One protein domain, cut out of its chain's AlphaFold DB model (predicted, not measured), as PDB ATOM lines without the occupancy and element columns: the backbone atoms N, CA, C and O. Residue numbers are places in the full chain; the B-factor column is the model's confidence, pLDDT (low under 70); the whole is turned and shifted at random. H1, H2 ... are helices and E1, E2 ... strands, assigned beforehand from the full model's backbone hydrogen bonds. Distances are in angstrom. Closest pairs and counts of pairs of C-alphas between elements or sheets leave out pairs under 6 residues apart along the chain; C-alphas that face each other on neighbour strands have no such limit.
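What this domain is: This is residues 42 to 145 of the 146 residues of a protein of Armadillidium vulgare (UniProt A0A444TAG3). Helix H1 bridges a strongly twisted sheet, E3 E4 E5, and a separate hairpin, E1 and E2. The printed part has 104 residues, with one named helix and five named strands, E1 E2 H1 E3 E4 E5, class mixed. The sheet is a meander, each strand the antiparallel neighbour of the one before. The whole is loose, radius of gyration of the C-alphas 16.5 A, spanning 49 by 30 by 29 A.

Where its parts are: E3 is residues 109 to 116, E4 121 to 133, 25.7 A, E5 139 to 144, ending at C-alpha 144 (18.999, 5.955, -27.905). H1 is 75 to 92, 26.4 A. E1 is 57 to 64, beginning at C-alpha 57 (22.233, 11.848, -44.295), E2 67 to 72.

How they stand to each other: Within hydrogen-bond range are N 114 and O 123, 2.7 A, N 130 and O 141, 2.8 A, N 58 and O 71, 2.8 A, and every O i to N i+4 pair in H1. H1 only grazes the sheet; the closest C-alphas of H1 and E4, 88 and 124, are 7.2 A apart.

The domain as a whole: The printed part has no cut. The link H1 to E3 is long. Residues 134 to 145 are among those with pLDDT under 70.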
ATOM      1  N   PHE A  42       9.820  -0.750 -32.614       60.31
ATOM      2  CA  PHE A  42      10.654   0.231 -33.305       60.31
ATOM      3  C   PHE A  42      11.000  -0.324 -34.685       60.31
ATOM      4  O   PHE A  42      11.832  -1.226 -34.814       60.31
ATOM      5  N   LYS A  43      10.336   0.191 -35.719       63.72
ATOM      6  CA  LYS A  43      10.634  -0.184 -37.095       63.72
ATOM      7  C   LYS A  43      11.838   0.626 -37.559       63.72
ATOM      8  O   LYS A  43      11.811   1.850 -37.426       63.72
ATOM      9  N   PRO A  44      12.872  -0.023 -38.114       65.44
ATOM     10  CA  PRO A  44      13.980   0.708 -38.701       65.44
ATOM     11  C   PRO A  44      13.474   1.608 -39.841       65.44
ATOM     12  O   PRO A  44      12.457   1.289 -40.475       65.44
ATOM     13  N   PRO A  45      14.167   2.723 -40.124       69.19
ATOM     14  CA  PRO A  45      13.818   3.582 -41.241       69.19
ATOM     15  C   PRO A  45      13.845   2.792 -42.554       69.19
ATOM     16  O   PRO A  45      14.677   1.908 -42.768       69.19
ATOM     17  N   VAL A  46      12.912   3.119 -43.450       73.69
ATOM     18  CA  VAL A  46      12.884   2.541 -44.794       73.69
ATOM     19  C   VAL A  46      14.082   3.082 -45.564       73.69
ATOM     20  O   VAL A  46      14.217   4.291 -45.736       73.69
ATOM     21  N   MET A  47      14.947   2.180 -46.020       74.75
ATOM     22  CA  MET A  47      16.101   2.547 -46.835       74.75
ATOM     23  C   MET A  47      15.648   3.121 -48.184       74.75
ATOM     24  O   MET A  47      14.645   2.655 -48.741       74.75
ATOM     25  N   PRO A  48      16.387   4.093 -48.751       76.44
ATOM     26  CA  PRO A  48      16.085   4.615 -50.074       76.44
ATOM     27  C   PRO A  48      16.098   3.481 -51.102       76.44
ATOM     28  O   PRO A  48      16.861   2.515 -50.992       76.44
ATOM     29  N   HIS A  49      15.253   3.598 -52.128       80.19
ATOM     30  CA  HIS A  49      15.209   2.603 -53.196       80.19
ATOM     31  C   HIS A  49      16.616   2.437 -53.804       80.19
ATOM     32  O   HIS A  49      17.253   3.448 -54.095       80.19
ATOM     33  N   PRO A  50      17.077   1.218 -54.144       76.50
ATOM     34  CA  PRO A  50      18.407   0.976 -54.731       76.50
ATOM     35  C   PRO A  50      18.735   1.733 -56.034       76.50
ATOM     36  O   PRO A  50      19.840   1.629 -56.552       76.50
ATOM     37  N   LYS A  51      17.761   2.454 -56.604       83.06
ATOM     38  CA  LYS A  51      17.908   3.282 -57.813       83.06
ATOM     39  C   LYS A  51      18.289   4.729 -57.479       83.06
ATOM     40  O   LYS A  51      18.621   5.493 -58.376       83.06
ATOM     41  N   VAL A  52      18.206   5.113 -56.208       77.56
ATOM     42  CA  VAL A  52      18.634   6.416 -55.712       77.56
ATOM     43  C   VAL A  52      20.160   6.395 -55.630       77.56
ATOM     44  O   VAL A  52      20.733   5.650 -54.843       77.56
ATOM     45  N   HIS A  53      20.821   7.184 -56.478       68.38
ATOM     46  CA  HIS A  53      22.285   7.185 -56.598       68.38
ATOM     47  C   HIS A  53      23.007   7.953 -55.485       68.38
ATOM     48  O   HIS A  53      24.213   7.792 -55.318       68.38
ATOM     49  N   ALA A  54      22.288   8.781 -54.729       79.44
ATOM     50  CA  ALA A  54      22.815   9.503 -53.583       79.44
ATOM     51  C   ALA A  54      21.700   9.723 -52.561       79.44
ATOM     52  O   ALA A  54      20.602  10.139 -52.926       79.44
ATOM     53  N   TRP A  55      21.994   9.463 -51.289       80.00
ATOM     54  CA  TRP A  55      21.090   9.719 -50.174       80.00
ATOM     55  C   TRP A  55      21.786  10.643 -49.186       80.00
ATOM     56  O   TRP A  55      22.908  10.369 -48.756       80.00
ATOM     57  N   GLN A  56      21.148  11.769 -48.885       81.81
ATOM     58  CA  GLN A  56      21.707  12.746 -47.969       81.81
ATOM     59  C   GLN A  56      21.348  12.360 -46.538       81.81
ATOM     60  O   GLN A  56      20.175  12.243 -46.195       81.81
ATOM     61  N   VAL A  57      22.373  12.196 -45.708       83.00
ATOM     62  CA  VAL A  57      22.233  11.848 -44.295       83.00
ATOM     63  C   VAL A  57      22.975  12.862 -43.436       83.00
ATOM     64  O   VAL A  57      24.025  13.374 -43.829       83.00
ATOM     65  N   MET A  58      22.430  13.152 -42.261       84.06
ATOM     66  CA  MET A  58      23.113  13.894 -41.210       84.06
ATOM     67  C   MET A  58      23.644  12.893 -40.191       84.06
ATOM     68  O   MET A  58      22.879  12.108 -39.639       84.06
ATOM     69  N   ILE A  59      24.954  12.895 -39.957       84.81
ATOM     70  CA  ILE A  59      25.578  12.005 -38.973       84.81
ATOM     71  C   ILE A  59      25.318  12.552 -37.570       84.81
ATOM     72  O   ILE A  59      25.687  13.690 -37.280       84.81
ATOM     73  N   THR A  60      24.710  11.736 -36.711       82.88
ATOM     74  CA  THR A  60      24.334  12.101 -35.336       82.88
ATOM     75  C   THR A  60      25.283  11.501 -34.303       82.88
ATOM     76  O   THR A  60      25.570  12.132 -33.288       82.88
ATOM     77  N   HIS A  61      25.843  10.319 -34.576       84.06
ATOM     78  CA  HIS A  61      26.793   9.661 -33.683       84.06
ATOM     79  C   HIS A  61      27.835   8.847 -34.458       84.06
ATOM     80  O   HIS A  61      27.509   8.165 -35.427       84.06
ATOM     81  N   ILE A  62      29.092   8.884 -34.014       87.88
ATOM     82  CA  ILE A  62      30.186   8.077 -34.568       87.88
ATOM     83  C   ILE A  62      30.812   7.298 -33.415       87.88
ATOM     84  O   ILE A  62      31.423   7.897 -32.534       87.88
ATOM     85  N   GLU A  63      30.697   5.971 -33.443       84.56
ATOM     86  CA  GLU A  63      31.423   5.101 -32.510       84.56
ATOM     87  C   GLU A  63      32.826   4.806 -33.054       84.56
ATOM     88  O   GLU A  63      33.810   4.850 -32.320       84.56
ATOM     89  N   ASN A  64      32.933   4.522 -34.357       90.00
ATOM     90  CA  ASN A  64      34.197   4.334 -35.071       90.00
ATOM     91  C   ASN A  64      33.990   4.496 -36.599       90.00
ATOM     92  O   ASN A  64      32.850   4.615 -37.048       90.00
ATOM     93  N   PRO A  65      35.052   4.478 -37.433       89.88
ATOM     94  CA  PRO A  65      34.920   4.683 -38.882       89.88
ATOM     95  C   PRO A  65      34.002   3.686 -39.606       89.88
ATOM     96  O   PRO A  65      33.497   3.996 -40.682       89.88
ATOM     97  N   SER A  66      33.781   2.504 -39.027       90.19
ATOM     98  CA  SER A  66      32.930   1.452 -39.589       90.19
ATOM     99  C   SER A  66      31.542   1.390 -38.941       90.19
ATOM    100  O   SER A  66      30.715   0.588 -39.374       90.19
ATOM    101  N   ARG A  67      31.279   2.188 -37.897       88.00
ATOM    102  CA  ARG A  67      30.028   2.156 -37.133       88.00
ATOM    103  C   ARG A  67      29.623   3.557 -36.682       88.00
ATOM    104  O   ARG A  67      30.225   4.154 -35.789       88.00
ATOM    105  N   PHE A  68      28.581   4.063 -37.326       87.81
ATOM    106  CA  PHE A  68      28.015   5.386 -37.104       87.81
ATOM    107  C   PHE A  68      26.499   5.354 -37.322       87.81
ATOM    108  O   PHE A  68      25.969   4.443 -37.962       87.81
ATOM    109  N   TRP A  69      25.822   6.367 -36.797       85.94
ATOM    110  CA  TRP A  69      24.384   6.579 -36.898       85.94
ATOM    111  C   TRP A  69      24.132   7.919 -37.571       85.94
ATOM    112  O   TRP A  69      24.899   8.875 -37.415       85.94
ATOM    113  N   GLY A  70      23.056   7.979 -38.339       82.38
ATOM    114  CA  GLY A  70      22.632   9.202 -38.982       82.38
ATOM    115  C   GLY A  70      21.164   9.158 -39.351       82.38
ATOM    116  O   GLY A  70      20.579   8.088 -39.522       82.38
ATOM    117  N   ILE A  71      20.604  10.348 -39.493       79.56
ATOM    118  CA  ILE A  71      19.216  10.576 -39.876       79.56
ATOM    119  C   ILE A  71      19.150  10.979 -41.348       79.56
ATOM    120  O   ILE A  71      20.050  11.639 -41.874       79.56
ATOM    121  N   SER A  72      18.079  10.573 -42.033       78.81
ATOM    122  CA  SER A  72      17.785  11.052 -43.390       78.81
ATOM    123  C   SER A  72      17.613  12.570 -43.352       78.81
ATOM    124  O   SER A  72      16.820  13.070 -42.557       78.81
ATOM    125  N   ASN A  73      18.299  13.314 -44.225       71.88
ATOM    126  CA  ASN A  73      18.171  14.777 -44.302       71.88
ATOM    127  C   ASN A  73      16.920  15.228 -45.087       71.88
ATOM    128  O   ASN A  73      16.905  16.276 -45.735       71.88
ATOM    129  N   GLU A  74      15.873  14.411 -45.086       71.94
ATOM    130  CA  GLU A  74      14.581  14.756 -45.663       71.94
ATOM    131  C   GLU A  74      13.822  15.644 -44.672       71.94
ATOM    132  O   GLU A  74      13.711  15.320 -43.490       71.94
ATOM    133  N   SER A  75      13.273  16.766 -45.150       58.94
ATOM    134  CA  SER A  75      12.593  17.756 -44.298       58.94
ATOM    135  C   SER A  75      11.471  17.161 -43.437       58.94
ATOM    136  O   SER A  75      11.172  17.712 -42.380       58.94
ATOM    137  N   GLU A  76      10.840  16.072 -43.878       63.69
ATOM    138  CA  GLU A  76       9.779  15.386 -43.133       63.69
ATOM    139  C   GLU A  76      10.316  14.693 -41.872       63.69
ATOM    140  O   GLU A  76       9.660  14.726 -40.837       63.69
ATOM    141  N   ARG A  77      11.537  14.142 -41.911       66.19
ATOM    142  CA  ARG A  77      12.141  13.427 -40.773       66.19
ATOM    143  C   ARG A  77      12.607  14.365 -39.671       66.19
ATOM    144  O   ARG A  77      12.400  14.078 -38.500       66.19
ATOM    145  N   VAL A  78      13.146  15.519 -40.050       63.00
ATOM    146  CA  VAL A  78      13.520  16.577 -39.098       63.00
ATOM    147  C   VAL A  78      12.279  17.125 -38.376       63.00
ATOM    148  O   VAL A  78      12.310  17.398 -37.177       63.00
ATOM    149  N   GLN A  79      11.155  17.261 -39.090       67.56
ATOM    150  CA  GLN A  79       9.884  17.672 -38.484       67.56
ATOM    151  C   GLN A  79       9.299  16.583 -37.577       67.56
ATOM    152  O   GLN A  79       8.772  16.901 -36.511       67.56
ATOM    153  N   GLU A  80       9.414  15.314 -37.972       70.81
ATOM    154  CA  GLU A  80       8.986  14.164 -37.172       70.81
ATOM    155  C   GLU A  80       9.764  14.076 -35.848       70.81
ATOM    156  O   GLU A  80       9.152  13.921 -34.793       70.81
ATOM    157  N   GLU A  81      11.085  14.272 -35.873       71.44
ATOM    158  CA  GLU A  81      11.932  14.300 -34.673       71.44
ATOM    159  C   GLU A  81      11.521  15.429 -33.714       71.44
ATOM    160  O   GLU A  81      11.284  15.196 -32.526       71.44
ATOM    161  N   SER A  82      11.345  16.648 -34.242       71.69
ATOM    162  CA  SER A  82      10.877  17.789 -33.450       71.69
ATOM    163  C   SER A  82       9.499  17.533 -32.838       71.69
ATOM    164  O   SER A  82       9.265  17.901 -31.687       71.69
ATOM    165  N   PHE A  83       8.588  16.917 -33.593       76.62
ATOM    166  CA  PHE A  83       7.255  16.571 -33.112       76.62
ATOM    167  C   PHE A  83       7.324  15.550 -31.973       76.62
ATOM    168  O   PHE A  83       6.721  15.757 -30.922       76.62
ATOM    169  N   ILE A  84       8.103  14.480 -32.146       79.81
ATOM    170  CA  ILE A  84       8.298  13.449 -31.122       79.81
ATOM    171  C   ILE A  84       8.860  14.061 -29.840       79.81
ATOM    172  O   ILE A  84       8.366  13.749 -28.757       79.81
ATOM    173  N   ARG A  85       9.839  14.962 -29.951       79.56
ATOM    174  CA  ARG A  85      10.417  15.651 -28.795       79.56
ATOM    175  C   ARG A  85       9.375  16.472 -28.036       79.56
ATOM    176  O   ARG A  85       9.274  16.338 -26.824       79.56
ATOM    177  N   SER A  86       8.522  17.219 -28.742       78.19
ATOM    178  CA  SER A  86       7.418  17.949 -28.104       78.19
ATOM    179  C   SER A  86       6.432  17.024 -27.380       78.19
ATOM    180  O   SER A  86       5.950  17.368 -26.305       78.19
ATOM    181  N   ILE A  87       6.138  15.842 -27.932       80.19
ATOM    182  CA  ILE A  87       5.270  14.857 -27.267       80.19
ATOM    183  C   ILE A  87       5.929  14.283 -26.006       80.19
ATOM    184  O   ILE A  87       5.241  14.094 -25.002       80.19
ATOM    185  N   ILE A  88       7.240  14.022 -26.032       83.81
ATOM    186  CA  ILE A  88       7.996  13.574 -24.851       83.81
ATOM    187  C   ILE A  88       7.926  14.633 -23.752       83.81
ATOM    188  O   ILE A  88       7.527  14.308 -22.636       83.81
ATOM    189  N   ASP A  89       8.227  15.889 -24.080       81.00
ATOM    190  CA  ASP A  89       8.218  16.993 -23.117       81.00
ATOM    191  C   ASP A  89       6.832  17.178 -22.482       81.00
ATOM    192  O   ASP A  89       6.721  17.349 -21.268       81.00
ATOM    193  N   LEU A  90       5.763  17.080 -23.280       79.81
ATOM    194  CA  LEU A  90       4.385  17.119 -22.779       79.81
ATOM    195  C   LEU A  90       4.058  15.919 -21.878       79.81
ATOM    196  O   LEU A  90       3.405  16.089 -20.853       79.81
ATOM    197  N   SER A  91       4.523  14.718 -22.232       76.75
ATOM    198  CA  SER A  91       4.276  13.508 -21.436       76.75
ATOM    199  C   SER A  91       4.986  13.562 -20.083       76.75
ATOM    200  O   SER A  91       4.462  13.070 -19.093       76.75
ATOM    201  N   LEU A  92       6.164  14.183 -20.001       77.88
ATOM    202  CA  LEU A  92       6.893  14.323 -18.736       77.88
ATOM    203  C   LEU A  92       6.228  15.295 -17.751       77.88
ATOM    204  O   LEU A  92       6.475  15.201 -16.553       77.88
ATOM    205  N   GLN A  93       5.386  16.213 -18.236       78.19
ATOM    206  CA  GLN A  93       4.621  17.136 -17.388       78.19
ATOM    207  C   GLN A  93       3.374  16.485 -16.769       78.19
ATOM    208  O   GLN A  93       2.781  17.049 -15.851       78.19
ATOM    209  N   ASP A  94       2.965  15.313 -17.259       74.50
ATOM    210  CA  ASP A  94       1.801  14.590 -16.760       74.50
ATOM    211  C   ASP A  94       2.195  13.615 -15.634       74.50
ATOM    212  O   ASP A  94       2.603  12.474 -15.863       74.50
ATOM    213  N   GLU A  95       2.035  14.054 -14.381       63.03
ATOM    214  CA  GLU A  95       2.338  13.255 -13.182       63.03
ATOM    215  C   GLU A  95       1.498  11.963 -13.064       63.03
ATOM    216  O   GLU A  95       1.860  11.037 -12.323       63.03
ATOM    217  N   SER A  96       0.395  11.848 -13.817       64.56
ATOM    218  CA  SER A  96      -0.450  10.648 -13.833       64.56
ATOM    219  C   SER A  96       0.193   9.460 -14.562       64.56
ATOM    220  O   SER A  96      -0.231   8.315 -14.375       64.56
ATOM    221  N   LEU A  97       1.257   9.702 -15.337       59.53
ATOM    222  CA  LEU A  97       2.014   8.686 -16.074       59.53
ATOM    223  C   LEU A  97       3.052   7.942 -15.224       59.53
ATOM    224  O   LEU A  97       3.788   7.106 -15.757       59.53
ATOM    225  N   SER A  98       3.080   8.169 -13.907       55.88
ATOM    226  CA  SER A  98       3.838   7.366 -12.942       55.88
ATOM    227  C   SER A  98       3.294   5.926 -12.884       55.88
ATOM    228  O   SER A  98       2.557   5.509 -11.994       55.88
ATOM    229  N   SER A  99       3.633   5.136 -13.905       54.12
ATOM    230  CA  SER A  99       3.223   3.742 -14.008       54.12
ATOM    231  C   SER A  99       3.890   2.929 -12.894       54.12
ATOM    232  O   SER A  99       5.080   3.123 -12.630       54.12
ATOM    233  N   PRO A 100       3.172   1.987 -12.252       52.47
ATOM    234  CA  PRO A 100       3.785   1.073 -11.296       52.47
ATOM    235  C   PRO A 100       4.949   0.336 -11.959       52.47
ATOM    236  O   PRO A 100       4.845  -0.006 -13.135       52.47
ATOM    237  N   LEU A 101       6.020   0.091 -11.190       55.47
ATOM    238  CA  LEU A 101       7.239  -0.636 -11.572       55.47
ATOM    239  C   LEU A 101       6.928  -1.806 -12.521       55.47
ATOM    240  O   LEU A 101       6.626  -2.923 -12.092       55.47
ATOM    241  N   ARG A 102       6.966  -1.543 -13.831       63.41
ATOM    242  CA  ARG A 102       6.801  -2.575 -14.851       63.41
ATOM    243  C   ARG A 102       8.079  -3.397 -14.860       63.41
ATOM    244  O   ARG A 102       9.175  -2.850 -14.778       63.41
ATOM    245  N   LYS A 103       7.939  -4.720 -14.974       70.44
ATOM    246  CA  LYS A 103       9.090  -5.586 -15.247       70.44
ATOM    247  C   LYS A 103       9.735  -5.119 -16.552       70.44
ATOM    248  O   LYS A 103       9.061  -5.091 -17.580       70.44
ATOM    249  N   ILE A 104      11.009  -4.751 -16.480       74.94
ATOM    250  CA  ILE A 104      11.830  -4.380 -17.631       74.94
ATOM    251  C   ILE A 104      12.374  -5.642 -18.307       74.94
ATOM    252  O   ILE A 104      12.655  -6.638 -17.640       74.94
ATOM    253  N   TYR A 105      12.495  -5.614 -19.630       78.06
ATOM    254  CA  TYR A 105      13.062  -6.702 -20.428       78.06
ATOM    255  C   TYR A 105      13.848  -6.129 -21.614       78.06
ATOM    256  O   TYR A 105      13.543  -5.023 -22.073       78.06
ATOM    257  N   PRO A 106      14.855  -6.857 -22.132       78.81
ATOM    258  CA  PRO A 106      15.555  -6.456 -23.341       78.81
ATOM    259  C   PRO A 106      14.590  -6.245 -24.504       78.81
ATOM    260  O   PRO A 106      13.552  -6.895 -24.605       78.81
ATOM    261  N   GLN A 107      14.968  -5.346 -25.404       78.81
ATOM    262  CA  GLN A 107      14.214  -4.899 -26.570       78.81
ATOM    263  C   GLN A 107      12.970  -4.047 -26.272       78.81
ATOM    264  O   GLN A 107      12.346  -3.557 -27.215       78.81
ATOM    265  N   MET A 108      12.633  -3.811 -25.001       79.44
ATOM    266  CA  MET A 108      11.541  -2.918 -24.619       79.44
ATOM    267  C   MET A 108      11.885  -1.455 -24.924       79.44
ATOM    268  O   MET A 108      13.013  -1.013 -24.699       79.44
ATOM    269  N   GLY A 109      10.898  -0.706 -25.417       78.06
ATOM    270  CA  GLY A 109      10.984   0.743 -25.575       78.06
ATOM    271  C   GLY A 109      10.833   1.480 -24.248       78.06
ATOM    272  O   GLY A 109       9.966   1.139 -23.442       78.06
ATOM    273  N   CYS A 110      11.645   2.504 -24.036       80.31
ATOM    274  CA  CYS A 110      11.571   3.379 -22.872       80.31
ATOM    275  C   CYS A 110      11.925   4.825 -23.238       80.31
ATOM    276  O   CYS A 110      12.359   5.119 -24.353       80.31
ATOM    277  N   LEU A 111      11.722   5.728 -22.278       82.94
ATOM    278  CA  LEU A 111      12.368   7.034 -22.278       82.94
ATOM    279  C   LEU A 111      13.604   6.941 -21.389       82.94
ATOM    280  O   LEU A 111      13.509   6.464 -20.257       82.94
ATOM    281  N   ALA A 112      14.749   7.364 -21.911       83.69
ATOM    282  CA  ALA A 112      16.007   7.371 -21.185       83.69
ATOM    283  C   ALA A 112      16.482   8.813 -20.975       83.69
ATOM    284  O   ALA A 112      16.494   9.581 -21.944       83.69
ATOM    285  N   PRO A 113      16.880   9.181 -19.744       84.19
ATOM    286  CA  PRO A 113      17.500  10.468 -19.499       84.19
ATOM    287  C   PRO A 113      18.892  10.496 -20.135       84.19
ATOM    288  O   PRO A 113      19.663   9.536 -20.060       84.19
ATOM    289  N   TYR A 114      19.216  11.620 -20.752       83.75
ATOM    290  CA  TYR A 114      20.519  11.941 -21.298       83.75
ATOM    291  C   TYR A 114      20.891  13.345 -20.844       83.75
ATOM    292  O   TYR A 114      20.135  14.301 -21.016       83.75
ATOM    293  N   PHE A 115      22.073  13.464 -20.254       82.38
ATOM    294  CA  PHE A 115      22.568  14.744 -19.786       82.38
ATOM    295  C   PHE A 115      23.316  15.452 -20.914       82.38
ATOM    296  O   PHE A 115      24.425  15.045 -21.280       82.38
ATOM    297  N   ASP A 116      22.720  16.510 -21.467       77.88
ATOM    298  CA  ASP A 116      23.404  17.334 -22.455       77.88
ATOM    299  C   ASP A 116      24.407  18.254 -21.755       77.88
ATOM    300  O   ASP A 116      24.053  19.202 -21.050       77.88
ATOM    301  N   GLN A 117      25.692  17.970 -21.968       76.69
ATOM    302  CA  GLN A 117      26.792  18.748 -21.407       76.69
ATOM    303  C   GLN A 117      26.859  20.178 -21.953       76.69
ATOM    304  O   GLN A 117      27.450  21.035 -21.298       76.69
ATOM    305  N   LYS A 118      26.301  20.453 -23.141       78.06
ATOM    306  CA  LYS A 118      26.346  21.795 -23.740       78.06
ATOM    307  C   LYS A 118      25.375  22.748 -23.064       78.06
ATOM    308  O   LYS A 118      25.758  23.868 -22.741       78.06
ATOM    309  N   ASP A 119      24.158  22.274 -22.822       77.50
ATOM    310  CA  ASP A 119      23.071  23.087 -22.275       77.50
ATOM    311  C   ASP A 119      22.879  22.878 -20.764       77.50
ATOM    312  O   ASP A 119      22.088  23.580 -20.136       77.50
ATOM    313  N   ASN A 120      23.641  21.954 -20.161       80.56
ATOM    314  CA  ASN A 120      23.576  21.585 -18.745       80.56
ATOM    315  C   ASN A 120      22.144  21.218 -18.315       80.56
ATOM    316  O   ASN A 120      21.670  21.614 -17.246       80.56
ATOM    317  N   GLN A 121      21.451  20.485 -19.187       81.81
ATOM    318  CA  GLN A 121      20.065  20.066 -19.015       81.81
ATOM    319  C   GLN A 121      19.943  18.554 -19.184       81.81
ATOM    320  O   GLN A 121      20.576  17.948 -20.051       81.81
ATOM    321  N   GLU A 122      19.108  17.949 -18.342       81.62
ATOM    322  CA  GLU A 122      18.648  16.582 -18.552       81.62
ATOM    323  C   GLU A 122      17.529  16.600 -19.594       81.62
ATOM    324  O   GLU A 122      16.528  17.300 -19.439       81.62
ATOM    325  N   LEU A 123      17.719  15.839 -20.665       83.25
ATOM    326  CA  LEU A 123      16.750  15.646 -21.733       83.25
ATOM    327  C   LEU A 123      16.366  14.170 -21.790       83.25
ATOM    328  O   LEU A 123      17.181  13.300 -21.501       83.25
ATOM    329  N   TYR A 124      15.135  13.875 -22.190       84.00
ATOM    330  CA  TYR A 124      14.676  12.499 -22.351       84.00
ATOM    331  C   TYR A 124      14.567  12.159 -23.828       84.00
ATOM    332  O   TYR A 124      13.993  12.910 -24.616       84.00
ATOM    333  N   TYR A 125      15.075  10.987 -24.187       82.94
ATOM    334  CA  TYR A 125      15.013  10.471 -25.546       82.94
ATOM    335  C   TYR A 125      14.334   9.114 -25.568       82.94
ATOM    336  O   TYR A 125      14.350   8.369 -24.585       82.94
ATOM    337  N   ARG A 126      13.760   8.767 -26.721       83.88
ATOM    338  CA  ARG A 126      13.318   7.394 -26.960       83.88
ATOM    339  C   ARG A 126      14.537   6.491 -26.967       83.88
ATOM    340  O   ARG A 126      15.542   6.797 -27.603       83.88
ATOM    341  N   ALA A 127      14.426   5.367 -26.288       83.38
ATOM    342  CA  ALA A 127      15.484   4.389 -26.249       83.38
ATOM    343  C   ALA A 127      14.920   2.971 -26.251       83.38
ATOM    344  O   ALA A 127      13.746   2.730 -25.954       83.38
ATOM    345  N   LYS A 128      15.781   2.019 -26.592       83.75
ATOM    346  CA  LYS A 128      15.497   0.592 -26.534       83.75
ATOM    347  C   LYS A 128      16.448  -0.063 -25.548       83.75
ATOM    348  O   LYS A 128      17.655   0.141 -25.640       83.75
ATOM    349  N   ILE A 129      15.920  -0.868 -24.632       80.75
ATOM    350  CA  ILE A 129      16.746  -1.629 -23.693       80.75
ATOM    351  C   ILE A 129      17.566  -2.655 -24.477       80.75
ATOM    352  O   ILE A 129      17.007  -3.548 -25.111       80.75
ATOM    353  N   GLU A 130      18.889  -2.535 -24.451       80.81
ATOM    354  CA  GLU A 130      19.799  -3.488 -25.088       80.81
ATOM    355  C   GLU A 130      20.136  -4.622 -24.115       80.81
ATOM    356  O   GLU A 130      20.009  -5.796 -24.455       80.81
ATOM    357  N   GLU A 131      20.493  -4.259 -22.883       78.19
ATOM    358  CA  GLU A 131      20.969  -5.178 -21.853       78.19
ATOM    359  C   GLU A 131      20.502  -4.716 -20.469       78.19
ATOM    360  O   GLU A 131      20.474  -3.518 -20.172       78.19
ATOM    361  N   ILE A 132      20.143  -5.678 -19.616       78.88
ATOM    362  CA  ILE A 132      19.854  -5.440 -18.201       78.88
ATOM    363  C   ILE A 132      21.073  -5.904 -17.414       78.88
ATOM    364  O   ILE A 132      21.355  -7.100 -17.355       78.88
ATOM    365  N   CYS A 133      21.792  -4.959 -16.816       73.62
ATOM    366  CA  CYS A 133      22.957  -5.260 -16.004       73.62
ATOM    367  C   CYS A 133      22.505  -5.473 -14.556       73.62
ATOM    368  O   CYS A 133      22.133  -4.526 -13.859       73.62
ATOM    369  N   GLU A 134      22.587  -6.712 -14.075       64.69
ATOM    370  CA  GLU A 134      22.364  -7.053 -12.666       64.69
ATOM    371  C   GLU A 134      23.565  -6.600 -11.811       64.69
ATOM    372  O   GLU A 134      24.353  -7.394 -11.299       64.69
ATOM    373  N   SER A 135      23.759  -5.287 -11.697       56.28
ATOM    374  CA  SER A 135      24.650  -4.683 -10.706       56.28
ATOM    375  C   SER A 135      23.852  -4.300  -9.453       56.28
ATOM    376  O   SER A 135      22.622  -4.314  -9.463       56.28
ATOM    377  N   ARG A 136      24.530  -3.919  -8.358       48.84
ATOM    378  CA  ARG A 136      23.871  -3.454  -7.114       48.84
ATOM    379  C   ARG A 136      22.897  -2.281  -7.326       48.84
ATOM    380  O   ARG A 136      22.105  -2.003  -6.434       48.84
ATOM    381  N   GLU A 137      22.955  -1.626  -8.486       57.69
ATOM    382  CA  GLU A 137      22.152  -0.461  -8.857       57.69
ATOM    383  C   GLU A 137      21.173  -0.732 -10.021       57.69
ATOM    384  O   GLU A 137      20.512   0.202 -10.462       57.69
ATOM    385  N   ASN A 138      21.029  -1.979 -10.507       56.09
ATOM    386  CA  ASN A 138      20.149  -2.345 -11.637       56.09
ATOM    387  C   ASN A 138      20.267  -1.374 -12.827       56.09
ATOM    388  O   ASN A 138      19.297  -0.746 -13.261       56.09
ATOM    389  N   THR A 139      21.477  -1.229 -13.352       58.72
ATOM    390  CA  THR A 139      21.730  -0.357 -14.498       58.72
ATOM    391  C   THR A 139      21.251  -1.012 -15.792       58.72
ATOM    392  O   THR A 139      21.350  -2.221 -15.983       58.72
ATOM    393  N   THR A 140      20.694  -0.216 -16.702       59.75
ATOM    394  CA  THR A 140      20.197  -0.701 -17.996       59.75
ATOM    395  C   THR A 140      20.986  -0.029 -19.107       59.75
ATOM    396  O   THR A 140      21.068   1.198 -19.146       59.75
ATOM    397  N   LYS A 141      21.565  -0.817 -20.015       66.75
ATOM    398  CA  LYS A 141      22.170  -0.278 -21.233       66.75
ATOM    399  C   LYS A 141      21.068  -0.065 -22.256       66.75
ATOM    400  O   LYS A 141      20.294  -0.981 -22.544       66.75
ATOM    401  N   VAL A 142      20.997   1.142 -22.799       65.69
ATOM    402  CA  VAL A 142      19.958   1.525 -23.754       65.69
ATOM    403  C   VAL A 142      20.579   2.065 -25.036       65.69
ATOM    404  O   VAL A 142      21.592   2.762 -25.001       65.69
ATOM    405  N   LEU A 143      19.957   1.745 -26.166       63.88
ATOM    406  CA  LEU A 143      20.242   2.366 -27.452       63.88
ATOM    407  C   LEU A 143      19.271   3.528 -27.637       63.88
ATOM    408  O   LEU A 143      18.064   3.300 -27.721       63.88
ATOM    409  N   ILE A 144      19.794   4.749 -27.671       64.25
ATOM    410  CA  ILE A 144      18.999   5.955 -27.905       64.25
ATOM    411  C   ILE A 144      18.703   6.070 -29.403       64.25
ATOM    412  O   ILE A 144      19.597   5.898 -30.233       64.25
ATOM    413  N   ASP A 145      17.438   6.321 -29.727       63.50
ATOM    414  CA  ASP A 145      16.997   6.666 -31.075       63.50
ATOM    415  C   ASP A 145      17.334   8.147 -31.304       63.50
ATOM    416  O   ASP A 145      16.745   9.014 -30.652       63.50
TER     417      ASP A 145